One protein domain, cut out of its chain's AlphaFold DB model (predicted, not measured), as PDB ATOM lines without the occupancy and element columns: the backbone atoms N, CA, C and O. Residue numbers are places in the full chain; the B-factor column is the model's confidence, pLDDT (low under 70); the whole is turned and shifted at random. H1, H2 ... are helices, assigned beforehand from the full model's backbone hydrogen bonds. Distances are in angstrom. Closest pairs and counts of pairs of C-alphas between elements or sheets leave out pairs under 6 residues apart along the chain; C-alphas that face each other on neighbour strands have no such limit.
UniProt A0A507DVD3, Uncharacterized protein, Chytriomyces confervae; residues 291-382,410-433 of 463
ATOM      1  N   PRO A 291     -19.370   9.314 -24.174       92.25
ATOM      2  CA  PRO A 291     -18.517   9.768 -25.268       92.25
ATOM      3  C   PRO A 291     -17.050   9.923 -24.850       92.25
ATOM      4  O   PRO A 291     -16.743  10.367 -23.745       92.25
ATOM      5  N   PHE A 292     -16.119   9.594 -25.751       92.88
ATOM      6  CA  PHE A 292     -14.681   9.689 -25.470       92.88
ATOM      7  C   PHE A 292     -14.215  11.100 -25.037       92.88
ATOM      8  O   PHE A 292     -13.472  11.182 -24.054       92.88
ATOM      9  N   PRO A 293     -14.679  12.209 -25.656       94.69
ATOM     10  CA  PRO A 293     -14.391  13.564 -25.172       94.69
ATOM     11  C   PRO A 293     -14.783  13.794 -23.705       94.69
ATOM     12  O   PRO A 293     -14.005  14.363 -22.939       94.69
ATOM     13  N   ASP A 294     -15.939  13.280 -23.281       95.50
ATOM     14  CA  ASP A 294     -16.431  13.443 -21.910       95.50
ATOM     15  C   ASP A 294     -15.557  12.668 -20.927       95.50
ATOM     16  O   ASP A 294     -15.249  13.161 -19.842       95.50
ATOM     17  N   LYS A 295     -15.067  11.484 -21.324       96.62
ATOM     18  CA  LYS A 295     -14.076  10.747 -20.529       96.62
ATOM     19  C   LYS A 295     -12.844  11.614 -20.298       96.62
ATOM     20  O   LYS A 295     -12.417  11.750 -19.156       96.62
ATOM     21  N   ILE A 296     -12.317  12.269 -21.333       97.12
ATOM     22  CA  ILE A 296     -11.143  13.140 -21.192       97.12
ATOM     23  C   ILE A 296     -11.410  14.272 -20.192       97.12
ATOM     24  O   ILE A 296     -10.603  14.482 -19.287       97.12
ATOM     25  N   VAL A 297     -12.559  14.946 -20.292       97.88
ATOM     26  CA  VAL A 297     -12.958  16.006 -19.348       97.88
ATOM     27  C   VAL A 297     -13.040  15.474 -17.914       97.88
ATOM     28  O   VAL A 297     -12.498  16.092 -16.997       97.88
ATOM     29  N   LEU A 298     -13.641  14.300 -17.704       98.00
ATOM     30  CA  LEU A 298     -13.689  13.649 -16.391       98.00
ATOM     31  C   LEU A 298     -12.285  13.339 -15.847       98.00
ATOM     32  O   LEU A 298     -12.042  13.510 -14.653       98.00
ATOM     33  N   GLY A 299     -11.352  12.930 -16.709       97.88
ATOM     34  CA  GLY A 299      -9.954  12.714 -16.337       97.88
ATOM     35  C   GLY A 299      -9.255  14.013 -15.929       97.88
ATOM     36  O   GLY A 299      -8.603  14.049 -14.887       97.88
ATOM     37  N   ILE A 300      -9.455  15.105 -16.676       97.75
ATOM     38  CA  ILE A 300      -8.952  16.445 -16.318       97.75
ATOM     39  C   ILE A 300      -9.445  16.847 -14.924       97.75
ATOM     40  O   ILE A 300      -8.644  17.236 -14.072       97.75
ATOM     41  N   LEU A 301     -10.749  16.722 -14.668       97.50
ATOM     42  CA  LEU A 301     -11.350  17.041 -13.373       97.50
ATOM     43  C   LEU A 301     -10.768  16.183 -12.240       97.50
ATOM     44  O   LEU A 301     -10.395  16.711 -11.187       97.50
ATOM     45  N   PHE A 302     -10.622  14.878 -12.471       97.00
ATOM     46  CA  PHE A 302     -10.064  13.941 -11.499       97.00
ATOM     47  C   PHE A 302      -8.594  14.260 -11.170       97.00
ATOM     48  O   PHE A 302      -8.224  14.400 -10.000       97.00
ATOM     49  N   PHE A 303      -7.735  14.416 -12.182       95.44
ATOM     50  CA  PHE A 303      -6.298  14.639 -11.974       95.44
ATOM     51  C   PHE A 303      -5.974  16.044 -11.474       95.44
ATOM     52  O   PHE A 303      -5.046  16.212 -10.680       95.44
ATOM     53  N   ARG A 304      -6.793  17.040 -11.824       92.94
ATOM     54  CA  ARG A 304      -6.734  18.358 -11.186       92.94
ATOM     55  C   ARG A 304      -7.059  18.266  -9.698       92.94
ATOM     56  O   ARG A 304      -6.333  18.828  -8.883       92.94
ATOM     57  N   SER A 305      -8.116  17.539  -9.341       91.81
ATOM     58  CA  SER A 305      -8.570  17.403  -7.951       91.81
ATOM     59  C   SER A 305      -7.562  16.646  -7.082       91.81
ATOM     60  O   SER A 305      -7.310  17.037  -5.946       91.81
ATOM     61  N   THR A 306      -6.912  15.617  -7.635       90.00
ATOM     62  CA  THR A 306      -5.805  14.899  -6.970       90.00
ATOM     63  C   THR A 306      -4.465  15.641  -7.005       90.00
ATOM     64  O   THR A 306      -3.505  15.182  -6.386       90.00
ATOM     65  N   GLN A 307      -4.397  16.781  -7.706       88.69
ATOM     66  CA  GLN A 307      -3.191  17.589  -7.916       88.69
ATOM     67  C   GLN A 307      -2.040  16.813  -8.582       88.69
ATOM     68  O   GLN A 307      -0.865  17.103  -8.363       88.69
ATOM     69  N   ASN A 308      -2.373  15.836  -9.427       90.62
ATOM     70  CA  ASN A 308      -1.402  15.124 -10.248       90.62
ATOM     71  C   ASN A 308      -1.186  15.888 -11.552       90.62
ATOM     72  O   ASN A 308      -1.852  15.643 -12.559       90.62
ATOM     73  N   SER A 309      -0.256  16.839 -11.509       90.81
ATOM     74  CA  SER A 309       0.099  17.682 -12.657       90.81
ATOM     75  C   SER A 309       0.563  16.865 -13.867       90.81
ATOM     76  O   SER A 309       0.244  17.217 -14.997       90.81
ATOM     77  N   TYR A 310       1.244  15.740 -13.642       92.44
ATOM     78  CA  TYR A 310       1.735  14.872 -14.708       92.44
ATOM     79  C   TYR A 310       0.593  14.221 -15.511       92.44
ATOM     80  O   TYR A 310       0.515  14.388 -16.728       92.44
ATOM     81  N   LEU A 311      -0.352  13.555 -14.839       94.88
ATOM     82  CA  LEU A 311      -1.527  12.974 -15.502       94.88
ATOM     83  C   LEU A 311      -2.512  14.041 -15.996       94.88
ATOM     84  O   LEU A 311      -3.163  13.843 -17.020       94.88
ATOM     85  N   LEU A 312      -2.604  15.190 -15.324       95.56
ATOM     86  CA  LEU A 312      -3.403  16.315 -15.805       95.56
ATOM     87  C   LEU A 312      -2.898  16.815 -17.168       95.56
ATOM     88  O   LEU A 312      -3.708  17.059 -18.067       95.56
ATOM     89  N   THR A 313      -1.581  16.912 -17.359       95.75
ATOM     90  CA  THR A 313      -1.008  17.295 -18.654       95.75
ATOM     91  C   THR A 313      -1.239  16.224 -19.722       95.75
ATOM     92  O   THR A 313      -1.600  16.571 -20.844       95.75
ATOM     93  N   HIS A 314      -1.152  14.929 -19.380       96.25
ATOM     94  CA  HIS A 314      -1.512  13.836 -20.304       96.25
ATOM     95  C   HIS A 314      -2.945  13.978 -20.820       96.25
ATOM     96  O   HIS A 314      -3.191  13.905 -22.020       96.25
ATOM     97  N   PHE A 315      -3.898  14.237 -19.925       97.12
ATOM     98  CA  PHE A 315      -5.297  14.421 -20.314       97.12
ATOM     99  C   PHE A 315      -5.547  15.743 -21.046       97.12
ATOM    100  O   PHE A 315      -6.441  15.814 -21.884       97.12
ATOM    101  N   THR A 316      -4.724  16.763 -20.808       96.88
ATOM    102  CA  THR A 316      -4.755  18.016 -21.577       96.88
ATOM    103  C   THR A 316      -4.264  17.808 -23.011       96.88
ATOM    104  O   THR A 316      -4.884  18.313 -23.946       96.88
ATOM    105  N   HIS A 317      -3.210  17.008 -23.207       96.75
ATOM    106  CA  HIS A 317      -2.759  16.601 -24.540       96.75
ATOM    107  C   HIS A 317      -3.878  15.872 -25.299       96.75
ATOM    108  O   HIS A 317      -4.188  16.217 -26.437       96.75
ATOM    109  N   LEU A 318      -4.549  14.918 -24.643       96.00
ATOM    110  CA  LEU A 318      -5.676  14.197 -25.246       96.00
ATOM    111  C   LEU A 318      -6.854  15.117 -25.569       96.00
ATOM    112  O   LEU A 318      -7.466  14.964 -26.623       96.00
ATOM    113  N   ALA A 319      -7.158  16.083 -24.701       96.44
ATOM    114  CA  ALA A 319      -8.208  17.066 -24.948       96.44
ATOM    115  C   ALA A 319      -7.928  17.865 -26.225       96.44
ATOM    116  O   ALA A 319      -8.816  18.008 -27.062       96.44
ATOM    117  N   HIS A 320      -6.682  18.307 -26.409       94.44
ATOM    118  CA  HIS A 320      -6.264  18.985 -27.630       94.44
ATOM    119  C   HIS A 320      -6.371  18.074 -28.862       94.44
ATOM    120  O   HIS A 320      -6.982  18.463 -29.856       94.44
ATOM    121  N   ALA A 321      -5.861  16.841 -28.781       93.06
ATOM    122  CA  ALA A 321      -5.897  15.878 -29.885       93.06
ATOM    123  C   ALA A 321      -7.325  15.469 -30.301       93.06
ATOM    124  O   ALA A 321      -7.543  15.072 -31.442       93.06
ATOM    125  N   GLN A 322      -8.294  15.555 -29.385       93.62
ATOM    126  CA  GLN A 322      -9.709  15.257 -29.634       93.62
ATOM    127  C   GLN A 322     -10.568  16.506 -29.862       93.62
ATOM    128  O   GLN A 322     -11.794  16.414 -29.840       93.62
ATOM    129  N   SER A 323      -9.950  17.674 -30.069       94.75
ATOM    130  CA  SER A 323     -10.655  18.941 -30.301       94.75
ATOM    131  C   SER A 323     -11.668  19.297 -29.200       94.75
ATOM    132  O   SER A 323     -12.692  19.930 -29.466       94.75
ATOM    133  N   VAL A 324     -11.401  18.903 -27.949       96.62
ATOM    134  CA  VAL A 324     -12.207  19.317 -26.794       96.62
ATOM    135  C   VAL A 324     -12.023  20.818 -26.603       96.62
ATOM    136  O   VAL A 324     -10.911  21.301 -26.387       96.62
ATOM    137  N   SER A 325     -13.122  21.569 -26.680       96.31
ATOM    138  CA  SER A 325     -13.058  23.024 -26.589       96.31
ATOM    139  C   SER A 325     -12.657  23.491 -25.185       96.31
ATOM    140  O   SER A 325     -13.053  22.904 -24.172       96.31
ATOM    141  N   VAL A 326     -11.930  24.609 -25.111       96.50
ATOM    142  CA  VAL A 326     -11.611  25.262 -23.832       96.50
ATOM    143  C   VAL A 326     -12.878  25.621 -23.051       96.50
ATOM    144  O   VAL A 326     -12.907  25.464 -21.831       96.50
ATOM    145  N   GLN A 327     -13.957  26.000 -23.748       97.00
ATOM    146  CA  GLN A 327     -15.246  26.312 -23.136       97.00
ATOM    147  C   GLN A 327     -15.859  25.087 -22.450       97.00
ATOM    148  O   GLN A 327     -16.374  25.205 -21.343       97.00
ATOM    149  N   THR A 328     -15.769  23.901 -23.063       96.62
ATOM    150  CA  THR A 328     -16.229  22.640 -22.459       96.62
ATOM    151  C   THR A 328     -15.505  22.383 -21.138       96.62
ATOM    152  O   THR A 328     -16.144  22.112 -20.123       96.62
ATOM    153  N   VAL A 329     -14.177  22.538 -21.121       96.19
ATOM    154  CA  VAL A 329     -13.369  22.345 -19.908       96.19
ATOM    155  C   VAL A 329     -13.699  23.400 -18.850       96.19
ATOM    156  O   VAL A 329     -13.875  23.061 -17.683       96.19
ATOM    157  N   GLN A 330     -13.838  24.671 -19.233       95.44
ATOM    158  CA  GLN A 330     -14.202  25.749 -18.310       95.44
ATOM    159  C   GLN A 330     -15.601  25.561 -17.710       95.44
ATOM    160  O   GLN A 330     -15.771  25.748 -16.505       95.44
ATOM    161  N   ASN A 331     -16.578  25.131 -18.511       95.62
ATOM    162  CA  ASN A 331     -17.922  24.803 -18.040       95.62
ATOM    163  C   ASN A 331     -17.878  23.651 -17.031       95.62
ATOM    164  O   ASN A 331     -18.449  23.764 -15.950       95.62
ATOM    165  N   ALA A 332     -17.140  22.582 -17.337       95.38
ATOM    166  CA  ALA A 332     -16.976  21.448 -16.432       95.38
ATOM    167  C   ALA A 332     -16.279  21.850 -15.115       95.38
ATOM    168  O   ALA A 332     -16.670  21.415 -14.030       95.38
ATOM    169  N   LEU A 333     -15.287  22.746 -15.176       93.06
ATOM    170  CA  LEU A 333     -14.650  23.319 -13.987       93.06
ATOM    171  C   LEU A 333     -15.619  24.183 -13.172       93.06
ATOM    172  O   LEU A 333     -15.573  24.143 -11.943       93.06
ATOM    173  N   ALA A 334     -16.495  24.952 -13.819       92.56
ATOM    174  CA  ALA A 334     -17.519  25.733 -13.133       92.56
ATOM    175  C   ALA A 334     -18.535  24.824 -12.426       92.56
ATOM    176  O   ALA A 334     -18.823  25.042 -11.250       92.56
ATOM    177  N   VAL A 335     -18.991  23.758 -13.097       90.12
ATOM    178  CA  VAL A 335     -19.853  22.718 -12.510       90.12
ATOM    179  C   VAL A 335     -19.186  22.098 -11.286       90.12
ATOM    180  O   VAL A 335     -19.810  22.003 -10.236       90.12
ATOM    181  N   SER A 336     -17.893  21.775 -11.360       84.94
ATOM    182  CA  SER A 336     -17.172  21.142 -10.247       84.94
ATOM    183  C   SER A 336     -17.100  21.972  -8.954       84.94
ATOM    184  O   SER A 336     -16.817  21.421  -7.889       84.94
ATOM    185  N   LYS A 337     -17.345  23.287  -9.041       86.56
ATOM    186  CA  LYS A 337     -17.342  24.229  -7.912       86.56
ATOM    187  C   LYS A 337     -18.731  24.480  -7.324       86.56
ATOM    188  O   LYS A 337     -18.840  25.216  -6.347       86.56
ATOM    189  N   GLN A 338     -19.784  23.927  -7.922       86.75
ATOM    190  CA  GLN A 338     -21.147  24.110  -7.435       86.75
ATOM    191  C   GLN A 338     -21.340  23.461  -6.060       86.75
ATOM    192  O   GLN A 338     -20.703  22.462  -5.719       86.75
ATOM    193  N   ASN A 339     -22.248  24.030  -5.266       85.44
ATOM    194  CA  ASN A 339     -22.603  23.487  -3.964       85.44
ATOM    195  C   ASN A 339     -23.418  22.198  -4.143       85.44
ATOM    196  O   ASN A 339     -24.526  22.226  -4.679       85.44
ATOM    197  N   VAL A 340     -22.899  21.070  -3.650       84.50
ATOM    198  CA  VAL A 340     -23.559  19.764  -3.792       84.50
ATOM    199  C   VAL A 340     -24.958  19.765  -3.176       84.50
ATOM    200  O   VAL A 340     -25.860  19.160  -3.746       84.50
ATOM    201  N   VAL A 341     -25.174  20.454  -2.051       82.81
ATOM    202  CA  VAL A 341     -26.479  20.509  -1.367       82.81
ATOM    203  C   VAL A 341     -27.541  21.210  -2.211       82.81
ATOM    204  O   VAL A 341     -28.710  20.839  -2.142       82.81
ATOM    205  N   GLU A 342     -27.158  22.217  -2.990       82.38
ATOM    206  CA  GLU A 342     -28.074  22.909  -3.900       82.38
ATOM    207  C   GLU A 342     -28.351  22.044  -5.124       82.38
ATOM    208  O   GLU A 342     -29.505  21.794  -5.455       82.38
ATOM    209  N   VAL A 343     -27.295  21.485  -5.712       80.81
ATOM    210  CA  VAL A 343     -27.374  20.675  -6.929       80.81
ATOM    211  C   VAL A 343     -28.244  19.426  -6.753       80.81
ATOM    212  O   VAL A 343     -29.004  19.073  -7.650       80.81
ATOM    213  N   ILE A 344     -28.171  18.746  -5.604       81.19
ATOM    214  CA  ILE A 344     -28.957  17.522  -5.369       81.19
ATOM    215  C   ILE A 344     -30.450  17.782  -5.128       81.19
ATOM    216  O   ILE A 344     -31.218  16.820  -5.110       81.19
ATOM    217  N   LYS A 345     -30.882  19.028  -4.894       79.62
ATOM    218  CA  LYS A 345     -32.316  19.330  -4.725       79.62
ATOM    219  C   LYS A 345     -33.071  19.221  -6.046       79.62
ATOM    220  O   LYS A 345     -34.227  18.806  -6.039       79.62
ATOM    221  N   ASP A 346     -32.399  19.525  -7.149       80.69
ATOM    222  CA  ASP A 346     -32.987  19.548  -8.480       80.69
ATOM    223  C   ASP A 346     -32.676  18.267  -9.269       80.69
ATOM    224  O   ASP A 346     -31.829  17.446  -8.900       80.69
ATOM    225  N   LYS A 347     -33.392  18.071 -10.383       84.50
ATOM    226  CA  LYS A 347     -33.054  17.023 -11.351       84.50
ATOM    227  C   LYS A 347     -31.764  17.427 -12.064       84.50
ATOM    228  O   LYS A 347     -31.748  18.404 -12.809       84.50
ATOM    229  N   ILE A 348     -30.704  16.652 -11.862       89.44
ATOM    230  CA  ILE A 348     -29.393  16.890 -12.469       89.44
ATOM    231  C   ILE A 348     -29.171  15.988 -13.687       89.44
ATOM    232  O   ILE A 348     -29.516  14.805 -13.676       89.44
ATOM    233  N   ALA A 349     -28.570  16.537 -14.742       92.62
ATOM    234  CA  ALA A 349     -28.143  15.748 -15.890       92.62
ATOM    235  C   ALA A 349     -26.976  14.814 -15.519       92.62
ATOM    236  O   ALA A 349     -26.084  15.190 -14.754       92.62
ATOM    237  N   PHE A 350     -26.934  13.617 -16.115       95.31
ATOM    238  CA  PHE A 350     -25.879  12.627 -15.858       95.31
ATOM    239  C   PHE A 350     -24.463  13.184 -16.046       95.31
ATOM    240  O   PHE A 350     -23.570  12.880 -15.259       95.31
ATOM    241  N   GLU A 351     -24.252  14.006 -17.074       94.81
ATOM    242  CA  GLU A 351     -22.948  14.595 -17.382       94.81
ATOM    243  C   GLU A 351     -22.461  15.516 -16.253       94.81
ATOM    244  O   GLU A 351     -21.364  15.329 -15.728       94.81
ATOM    245  N   GLN A 352     -23.309  16.448 -15.807       94.06
ATOM    246  CA  GLN A 352     -23.004  17.360 -14.701       94.06
ATOM    247  C   GLN A 352     -22.764  16.595 -13.395       94.06
ATOM    248  O   GLN A 352     -21.815  16.882 -12.662       94.06
ATOM    249  N   LEU A 353     -23.582  15.568 -13.128       95.38
ATOM    250  CA  LEU A 353     -23.411  14.700 -11.965       95.38
ATOM    251  C   LEU A 353     -22.073  13.964 -12.003       95.38
ATOM    252  O   LEU A 353     -21.376  13.902 -10.992       95.38
ATOM    253  N   SER A 354     -21.694  13.453 -13.173       96.81
ATOM    254  CA  SER A 354     -20.426  12.756 -13.386       96.81
ATOM    255  C   SER A 354     -19.228  13.681 -13.173       96.81
ATOM    256  O   SER A 354     -18.246  13.266 -12.560       96.81
ATOM    257  N   GLN A 355     -19.313  14.938 -13.621       96.75
ATOM    258  CA  GLN A 355     -18.269  15.953 -13.437       96.75
ATOM    259  C   GLN A 355     -18.060  16.297 -11.955       96.75
ATOM    260  O   GLN A 355     -16.930  16.249 -11.464       96.75
ATOM    261  N   LEU A 356     -19.141  16.575 -11.219       95.25
ATOM    262  CA  LEU A 356     -19.088  16.791  -9.767       95.25
ATOM    263  C   LEU A 356     -18.529  15.566  -9.043       95.25
ATOM    264  O   LEU A 356     -17.639  15.680  -8.199       95.25
ATOM    265  N   LEU A 357     -19.029  14.383  -9.403       95.44
ATOM    266  CA  LEU A 357     -18.619  13.137  -8.782       95.44
ATOM    267  C   LEU A 357     -17.132  12.861  -9.001       95.44
ATOM    268  O   LEU A 357     -16.469  12.487  -8.040       95.44
ATOM    269  N   ALA A 358     -16.602  13.090 -10.209       96.75
ATOM    270  CA  ALA A 358     -15.188  12.896 -10.525       96.75
ATOM    271  C   ALA A 358     -14.271  13.718  -9.609       96.75
ATOM    272  O   ALA A 358     -13.277  13.191  -9.112       96.75
ATOM    273  N   CYS A 359     -14.632  14.970  -9.315       94.31
ATOM    274  CA  CYS A 359     -13.883  15.797  -8.370       94.31
ATOM    275  C   CYS A 359     -14.008  15.285  -6.934       94.31
ATOM    276  O   CYS A 359     -13.003  15.130  -6.243       94.31
ATOM    277  N   LYS A 360     -15.231  14.991  -6.478       92.94
ATOM    278  CA  LYS A 360     -15.488  14.599  -5.084       92.94
ATOM    279  C   LYS A 360     -14.891  13.239  -4.740       92.94
ATOM    280  O   LYS A 360     -14.268  13.098  -3.689       92.94
ATOM    281  N   ILE A 361     -14.988  12.260  -5.639       92.56
ATOM    282  CA  ILE A 361     -14.363  10.951  -5.432       92.56
ATOM    283  C   ILE A 361     -12.835  11.028  -5.512       92.56
ATOM    284  O   ILE A 361     -12.157  10.344  -4.743       92.56
ATOM    285  N   ALA A 362     -12.288  11.888  -6.382       91.19
ATOM    286  CA  ALA A 362     -10.850  12.088  -6.514       91.19
ATOM    287  C   ALA A 362     -10.203  12.516  -5.195       91.19
ATOM    288  O   ALA A 362      -9.141  11.998  -4.877       91.19
ATOM    289  N   ILE A 363     -10.851  13.398  -4.422       87.75
ATOM    290  CA  ILE A 363     -10.372  13.861  -3.105       87.75
ATOM    291  C   ILE A 363     -10.993  13.119  -1.914       87.75
ATOM    292  O   ILE A 363     -10.755  13.507  -0.775       87.75
ATOM    293  N   ARG A 364     -11.786  12.066  -2.163       84.12
ATOM    294  CA  ARG A 364     -12.517  11.304  -1.129       84.12
ATOM    295  C   ARG A 364     -13.439  12.168  -0.257       84.12
ATOM    296  O   ARG A 364     -13.705  11.837   0.892       84.12
ATOM    297  N   ASP A 365     -13.980  13.244  -0.819       84.94
ATOM    298  CA  ASP A 365     -14.964  14.092  -0.148       84.94
ATOM    299  C   ASP A 365     -16.263  13.304   0.059       84.94
ATOM    300  O   ASP A 365     -16.813  12.757  -0.897       84.94
ATOM    301  N   CYS A 366     -16.759  13.244   1.295       82.25
ATOM    302  CA  CYS A 366     -17.967  12.508   1.678       82.25
ATOM    303  C   CYS A 366     -19.225  12.887   0.873       82.25
ATOM    304  O   CYS A 366     -20.164  12.094   0.770       82.25
ATOM    305  N   GLU A 367     -19.254  14.063   0.244       86.31
ATOM    306  CA  GLU A 367     -20.348  14.475  -0.630       86.31
ATOM    307  C   GLU A 367     -20.526  13.547  -1.840       86.31
ATOM    308  O   GLU A 367     -21.636  13.446  -2.373       86.31
ATOM    309  N   HIS A 368     -19.489  12.796  -2.233       88.81
ATOM    310  CA  HIS A 368     -19.597  11.824  -3.319       88.81
ATOM    311  C   HIS A 368     -20.669  10.754  -3.066       88.81
ATOM    312  O   HIS A 368     -21.224  10.252  -4.034       88.81
ATOM    313  N   TYR A 369     -21.018  10.434  -1.812       85.69
ATOM    314  CA  TYR A 369     -22.096   9.478  -1.511       85.69
ATOM    315  C   TYR A 369     -23.476  10.012  -1.868       85.69
ATOM    316  O   TYR A 369     -24.334   9.274  -2.354       85.69
ATOM    317  N   ARG A 370     -23.699  11.311  -1.639       88.00
ATOM    318  CA  ARG A 370     -24.953  11.965  -2.022       88.00
ATOM    319  C   ARG A 370     -25.068  11.988  -3.541       88.00
ATOM    320  O   ARG A 370     -26.110  11.624  -4.074       88.00
ATOM    321  N   LEU A 371     -23.975  12.319  -4.223       91.69
ATOM    322  CA  LEU A 371     -23.917  12.341  -5.683       91.69
ATOM    323  C   LEU A 371     -24.073  10.938  -6.292       91.69
ATOM    324  O   LEU A 371     -24.897  10.749  -7.185       91.69
ATOM    325  N   SER A 372     -23.342   9.934  -5.797       92.19
ATOM    326  CA  SER A 372     -23.380   8.575  -6.351       92.19
ATOM    327  C   SER A 372     -24.759   7.935  -6.211       92.19
ATOM    328  O   SER A 372     -25.207   7.243  -7.122       92.19
ATOM    329  N   SER A 373     -25.486   8.247  -5.132       91.25
ATOM    330  CA  SER A 373     -26.867   7.789  -4.941       91.25
ATOM    331  C   SER A 373     -27.864   8.321  -5.980       91.25
ATOM    332  O   SER A 373     -28.948   7.764  -6.099       91.25
ATOM    333  N   ARG A 374     -27.519   9.359  -6.753       93.06
ATOM    334  CA  ARG A 374     -28.371   9.918  -7.820       93.06
ATOM    335  C   ARG A 374     -27.989   9.426  -9.218       93.06
ATOM    336  O   ARG A 374     -28.656   9.783 -10.184       93.06
ATOM    337  N   LEU A 375     -26.937   8.612  -9.348       95.06
ATOM    338  CA  LEU A 375     -26.409   8.209 -10.655       95.06
ATOM    339  C   LEU A 375     -27.408   7.415 -11.491       95.06
ATOM    340  O   LEU A 375     -27.524   7.687 -12.682       95.06
ATOM    341  N   LEU A 376     -28.119   6.456 -10.893       95.19
ATOM    342  CA  LEU A 376     -29.063   5.622 -11.639       95.19
ATOM    343  C   LEU A 376     -30.266   6.435 -12.128       95.19
ATOM    344  O   LEU A 376     -30.680   6.282 -13.273       95.19
ATOM    345  N   GLU A 377     -30.773   7.348 -11.297       94.50
ATOM    346  CA  GLU A 377     -31.829   8.291 -11.678       94.50
ATOM    347  C   GLU A 377     -31.372   9.214 -12.816       94.50
ATOM    348  O   GLU A 377     -32.060   9.334 -13.828       94.50
ATOM    349  N   ALA A 378     -30.191   9.826 -12.690       95.12
ATOM    350  CA  ALA A 378     -29.640  10.710 -13.717       95.12
ATOM    351  C   ALA A 378     -29.323   9.963 -15.025       95.12
ATOM    352  O   ALA A 378     -29.377  10.553 -16.101       95.12
ATOM    353  N   ALA A 379     -29.004   8.668 -14.935       95.75
ATOM    354  CA  ALA A 379     -28.811   7.772 -16.070       95.75
ATOM    355  C   ALA A 379     -30.124   7.193 -16.625       95.75
ATOM    356  O   ALA A 379     -30.063   6.323 -17.492       95.75
ATOM    357  N   GLU A 380     -31.288   7.630 -16.130       94.94
ATOM    358  CA  GLU A 380     -32.610   7.155 -16.564       94.94
ATOM    359  C   GLU A 380     -32.766   5.628 -16.433       94.94
ATOM    360  O   GLU A 380     -33.392   4.966 -17.256       94.94
ATOM    361  N   GLY A 381     -32.156   5.046 -15.396       94.00
ATOM    362  CA  GLY A 381     -32.151   3.602 -15.158       94.00
ATOM    363  C   GLY A 381     -31.106   2.819 -15.960       94.00
ATOM    364  O   GLY A 381     -31.033   1.600 -15.824       94.00
ATOM    365  N   ASN A 382     -30.263   3.471 -16.772       94.44
ATOM    366  CA  ASN A 382     -29.224   2.786 -17.542       94.44
ATOM    367  C   ASN A 382     -28.044   2.351 -16.649       94.44
ATOM    368  O   ASN A 382     -27.102   3.109 -16.400       94.44
ATOM    369  N   SER A 410      11.123  12.830 -13.763       79.50
ATOM    370  CA  SER A 410      12.023  13.238 -14.850       79.50
ATOM    371  C   SER A 410      11.390  14.217 -15.854       79.50
ATOM    372  O   SER A 410      11.952  14.417 -16.925       79.50
ATOM    373  N   GLY A 411      10.225  14.798 -15.547       81.06
ATOM    374  CA  GLY A 411       9.512  15.735 -16.425       81.06
ATOM    375  C   GLY A 411       8.509  15.087 -17.389       81.06
ATOM    376  O   GLY A 411       8.145  13.919 -17.252       81.06
ATOM    377  N   LEU A 412       7.995  15.860 -18.343       87.94
ATOM    378  CA  LEU A 412       6.974  15.402 -19.291       87.94
ATOM    379  C   LEU A 412       7.587  14.728 -20.522       87.94
ATOM    380  O   LEU A 412       8.756  14.906 -20.845       87.94
ATOM    381  N   GLU A 413       6.772  13.946 -21.220       92.56
ATOM    382  CA  GLU A 413       7.018  13.576 -22.610       92.56
ATOM    383  C   GLU A 413       6.970  14.834 -23.485       92.56
ATOM    384  O   GLU A 413       6.132  15.709 -23.259       92.56
ATOM    385  N   GLN A 414       7.830  14.914 -24.503       90.19
ATOM    386  CA  GLN A 414       7.956  16.092 -25.366       90.19
ATOM    387  C   GLN A 414       6.614  16.494 -26.003       90.19
ATOM    388  O   GLN A 414       6.270  17.671 -26.082       90.19
ATOM    389  N   GLU A 415       5.806  15.515 -26.411       91.31
ATOM    390  CA  GLU A 415       4.477  15.734 -26.986       91.31
ATOM    391  C   GLU A 415       3.483  16.325 -25.970       91.31
ATOM    392  O   GLU A 415       2.552  17.048 -26.337       91.31
ATOM    393  N   CYS A 416       3.679  16.035 -24.682       92.19
ATOM    394  CA  CYS A 416       2.875  16.571 -23.590       92.19
ATOM    395  C   CYS A 416       3.344  17.964 -23.146       92.19
ATOM    396  O   CYS A 416       2.525  18.735 -22.654       92.19
ATOM    397  N   GLU A 417       4.612  18.335 -23.351       90.44
ATOM    398  CA  GLU A 417       5.091  19.703 -23.084       90.44
ATOM    399  C   GLU A 417       4.342  20.730 -23.939       90.44
ATOM    400  O   GLU A 417       3.893  21.755 -23.428       90.44
ATOM    401  N   ALA A 418       4.091  20.411 -25.212       89.19
ATOM    402  CA  ALA A 418       3.295  21.260 -26.097       89.19
ATOM    403  C   ALA A 418       1.849  21.462 -25.599       89.19
ATOM    404  O   ALA A 418       1.235  22.492 -25.882       89.19
ATOM    405  N   ALA A 419       1.303  20.518 -24.820       89.38
ATOM    406  CA  ALA A 419      -0.052  20.621 -24.285       89.38
ATOM    407  C   ALA A 419      -0.208  21.764 -23.266       89.38
ATOM    408  O   ALA A 419      -1.310  22.291 -23.109       89.38
ATOM    409  N   VAL A 420       0.885  22.181 -22.616       89.31
ATOM    410  CA  VAL A 420       0.915  23.299 -21.658       89.31
ATOM    411  C   VAL A 420       0.523  24.618 -22.331       89.31
ATOM    412  O   VAL A 420      -0.207  25.415 -21.743       89.31
ATOM    413  N   GLU A 421       0.944  24.809 -23.582       91.81
ATOM    414  CA  GLU A 421       0.748  26.046 -24.347       91.81
ATOM    415  C   GLU A 421      -0.596  26.119 -25.086       91.81
ATOM    416  O   GLU A 421      -0.956  27.166 -25.644       91.81
ATOM    417  N   THR A 422      -1.364  25.028 -25.082       92.56
ATOM    418  CA  THR A 422      -2.715  24.992 -25.658       92.56
ATOM    419  C   THR A 422      -3.679  25.873 -24.861       92.56
ATOM    420  O   THR A 422      -3.463  26.142 -23.678       92.56
ATOM    421  N   ASP A 423      -4.792  26.288 -25.470       93.19
ATOM    422  CA  ASP A 423      -5.815  27.086 -24.774       93.19
ATOM    423  C   ASP A 423      -6.379  26.363 -23.541       93.19
ATOM    424  O   ASP A 423      -6.623  26.983 -22.505       93.19
ATOM    425  N   VAL A 424      -6.517  25.034 -23.618       92.94
ATOM    426  CA  VAL A 424      -6.915  24.193 -22.481       92.94
ATOM    427  C   VAL A 424      -5.832  24.191 -21.397       92.94
ATOM    428  O   VAL A 424      -6.148  24.391 -20.224       92.94
ATOM    429  N   GLY A 425      -4.558  24.024 -21.768       92.81
ATOM    430  CA  GLY A 425      -3.428  24.060 -20.832       92.81
ATOM    431  C   GLY A 425      -3.305  25.396 -20.098       92.81
ATOM    432  O   GLY A 425      -3.159  25.426 -18.871       92.81
ATOM    433  N   LYS A 426      -3.486  26.504 -20.823       93.06
ATOM    434  CA  LYS A 426      -3.544  27.864 -20.269       93.06
ATOM    435  C   LYS A 426      -4.729  28.043 -19.322       93.06
ATOM    436  O   LYS A 426      -4.540  28.528 -18.209       93.06
ATOM    437  N   ALA A 427      -5.926  27.591 -19.705       90.75
ATOM    438  CA  ALA A 427      -7.115  27.660 -18.851       90.75
ATOM    439  C   ALA A 427      -6.977  26.838 -17.558       90.75
ATOM    440  O   ALA A 427      -7.532  27.203 -16.521       90.75
ATOM    441  N   LEU A 428      -6.217  25.740 -17.597       90.25
ATOM    442  CA  LEU A 428      -5.917  24.915 -16.427       90.25
ATOM    443  C   LEU A 428      -4.765  25.466 -15.573       90.25
ATOM    444  O   LEU A 428      -4.611  25.024 -14.429       90.25
ATOM    445  N   GLY A 429      -4.000  26.434 -16.087       89.75
ATOM    446  CA  GLY A 429      -2.848  27.030 -15.415       89.75
ATOM    447  C   GLY A 429      -1.631  26.106 -15.358       89.75
ATOM    448  O   GLY A 429      -0.869  26.185 -14.397       89.75
ATOM    449  N   LEU A 430      -1.453  25.216 -16.346       88.44
ATOM    450  CA  LEU A 430      -0.399  24.191 -16.313       88.44
ATOM    451  C   LEU A 430       1.015  24.772 -16.231       88.44
ATOM    452  O   LEU A 430       1.849  24.202 -15.534       88.44
ATOM    453  N   ALA A 431       1.261  25.936 -16.839       85.94
ATOM    454  CA  ALA A 431       2.558  26.618 -16.787       85.94
ATOM    455  C   ALA A 431       3.042  26.904 -15.348       85.94
ATOM    456  O   ALA A 431       4.244  26.964 -15.096       85.94
ATOM    457  N   ASN A 432       2.115  27.017 -14.389       83.00
ATOM    458  CA  ASN A 432       2.417  27.296 -12.984       83.00
ATOM    459  C   ASN A 432       2.655  26.024 -12.147       83.00
ATOM    460  O   ASN A 432       2.892  26.124 -10.947       83.00
ATOM    461  N   LEU A 433       2.554  24.830 -12.744       76.75
ATOM    462  CA  LEU A 433       2.598  23.543 -12.036       76.75
ATOM    463  C   LEU A 433       3.942  22.819 -12.164       76.75
ATOM    464  O   LEU A 433       4.003  21.606 -11.982       76.75
TER     465      LEU A 433
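AT A GLANCE: This is residues 291 to 382 and 410 to 433 of the 463 residues of an uncharacterized protein of Chytriomyces confervae (UniProt A0A507DVD3). This is an elongated all-helix slab: H2, H1 and H5 stand side by side in a row with H1 in the middle, and H3 and H9 cover one side of that row. H6 folds back on H5 and H7 packs on the start of H5 at one end of the slab, while H8 crosses H2 at the other. The printed part has 116 residues with nine named helices, H1 to H9 in chain order, and no named strand. It is compact, with a radius of gyration of the C-alphas of 14.7 A, and spans 44 by 25 by 20 A.

HOW THE PARTS SIT: H1, residues 292 to 305, forms a helical hairpin with H2, residues 309 to 321, at a shallow tilt of 22 degrees; their closest C-alphas, of Phe 303 and Leu 312, are 5.1 A apart. H1 touches H5, residues 350 to 362, closest at C-alphas Phe 302 and Cys 359, 5.3 A. With residues 297 to 301 alone H1 touches H3, residues 326 to 336, closest at C-alphas Val 297 and Val 329, 6.4 A. H9, residues 423 to 428, touches H3, closest at C-alphas Val 326 and Val 424, 5.0 A. H8, residues 414 to 420, is about perpendicular to H2 at 88 degrees and touches it, closest at C-alphas His 317 and Ala 419, 4.9 A. H5 touches H6, residues 367 to 372, closest at C-alphas Lys 360 and His 368, 5.3 A, and H7, residues 375 to 378, closest at C-alphas Phe 350 and Ala 378, 4.7 A. H4, residues 340 to 343, is near H5. Each O i to N i+4 pair is within hydrogen-bond range in H1, H2, H3, H5, H6 and H9; H8 has 0 of 3, but 3 of 4 O i to N i+3 pairs, and H4 and H7 are too short for an i+4 pair.

IN THESE COORDINATES: H1 begins at C-alpha 292 (-14.681, 9.689, -25.470) and is 20.1 A long; H2 is 18.3 A, H5 17.7 A and H3 15.2 A. H9 ends at C-alpha 428 (-5.917, 24.915, -16.427).

THE WHOLE: The C-alphas of Asp 346 and Ser 410 are the farthest apart, 45.9 A. Residues 383 to 409 are not printed, and C-alphas 382 and 410 are 42.6 A apart across this cut. Of the links that are printed whole, H4 to H5 is short and the others are tight. The mean pLDDT of the printed part is 91.7, and no printed residue is under 70.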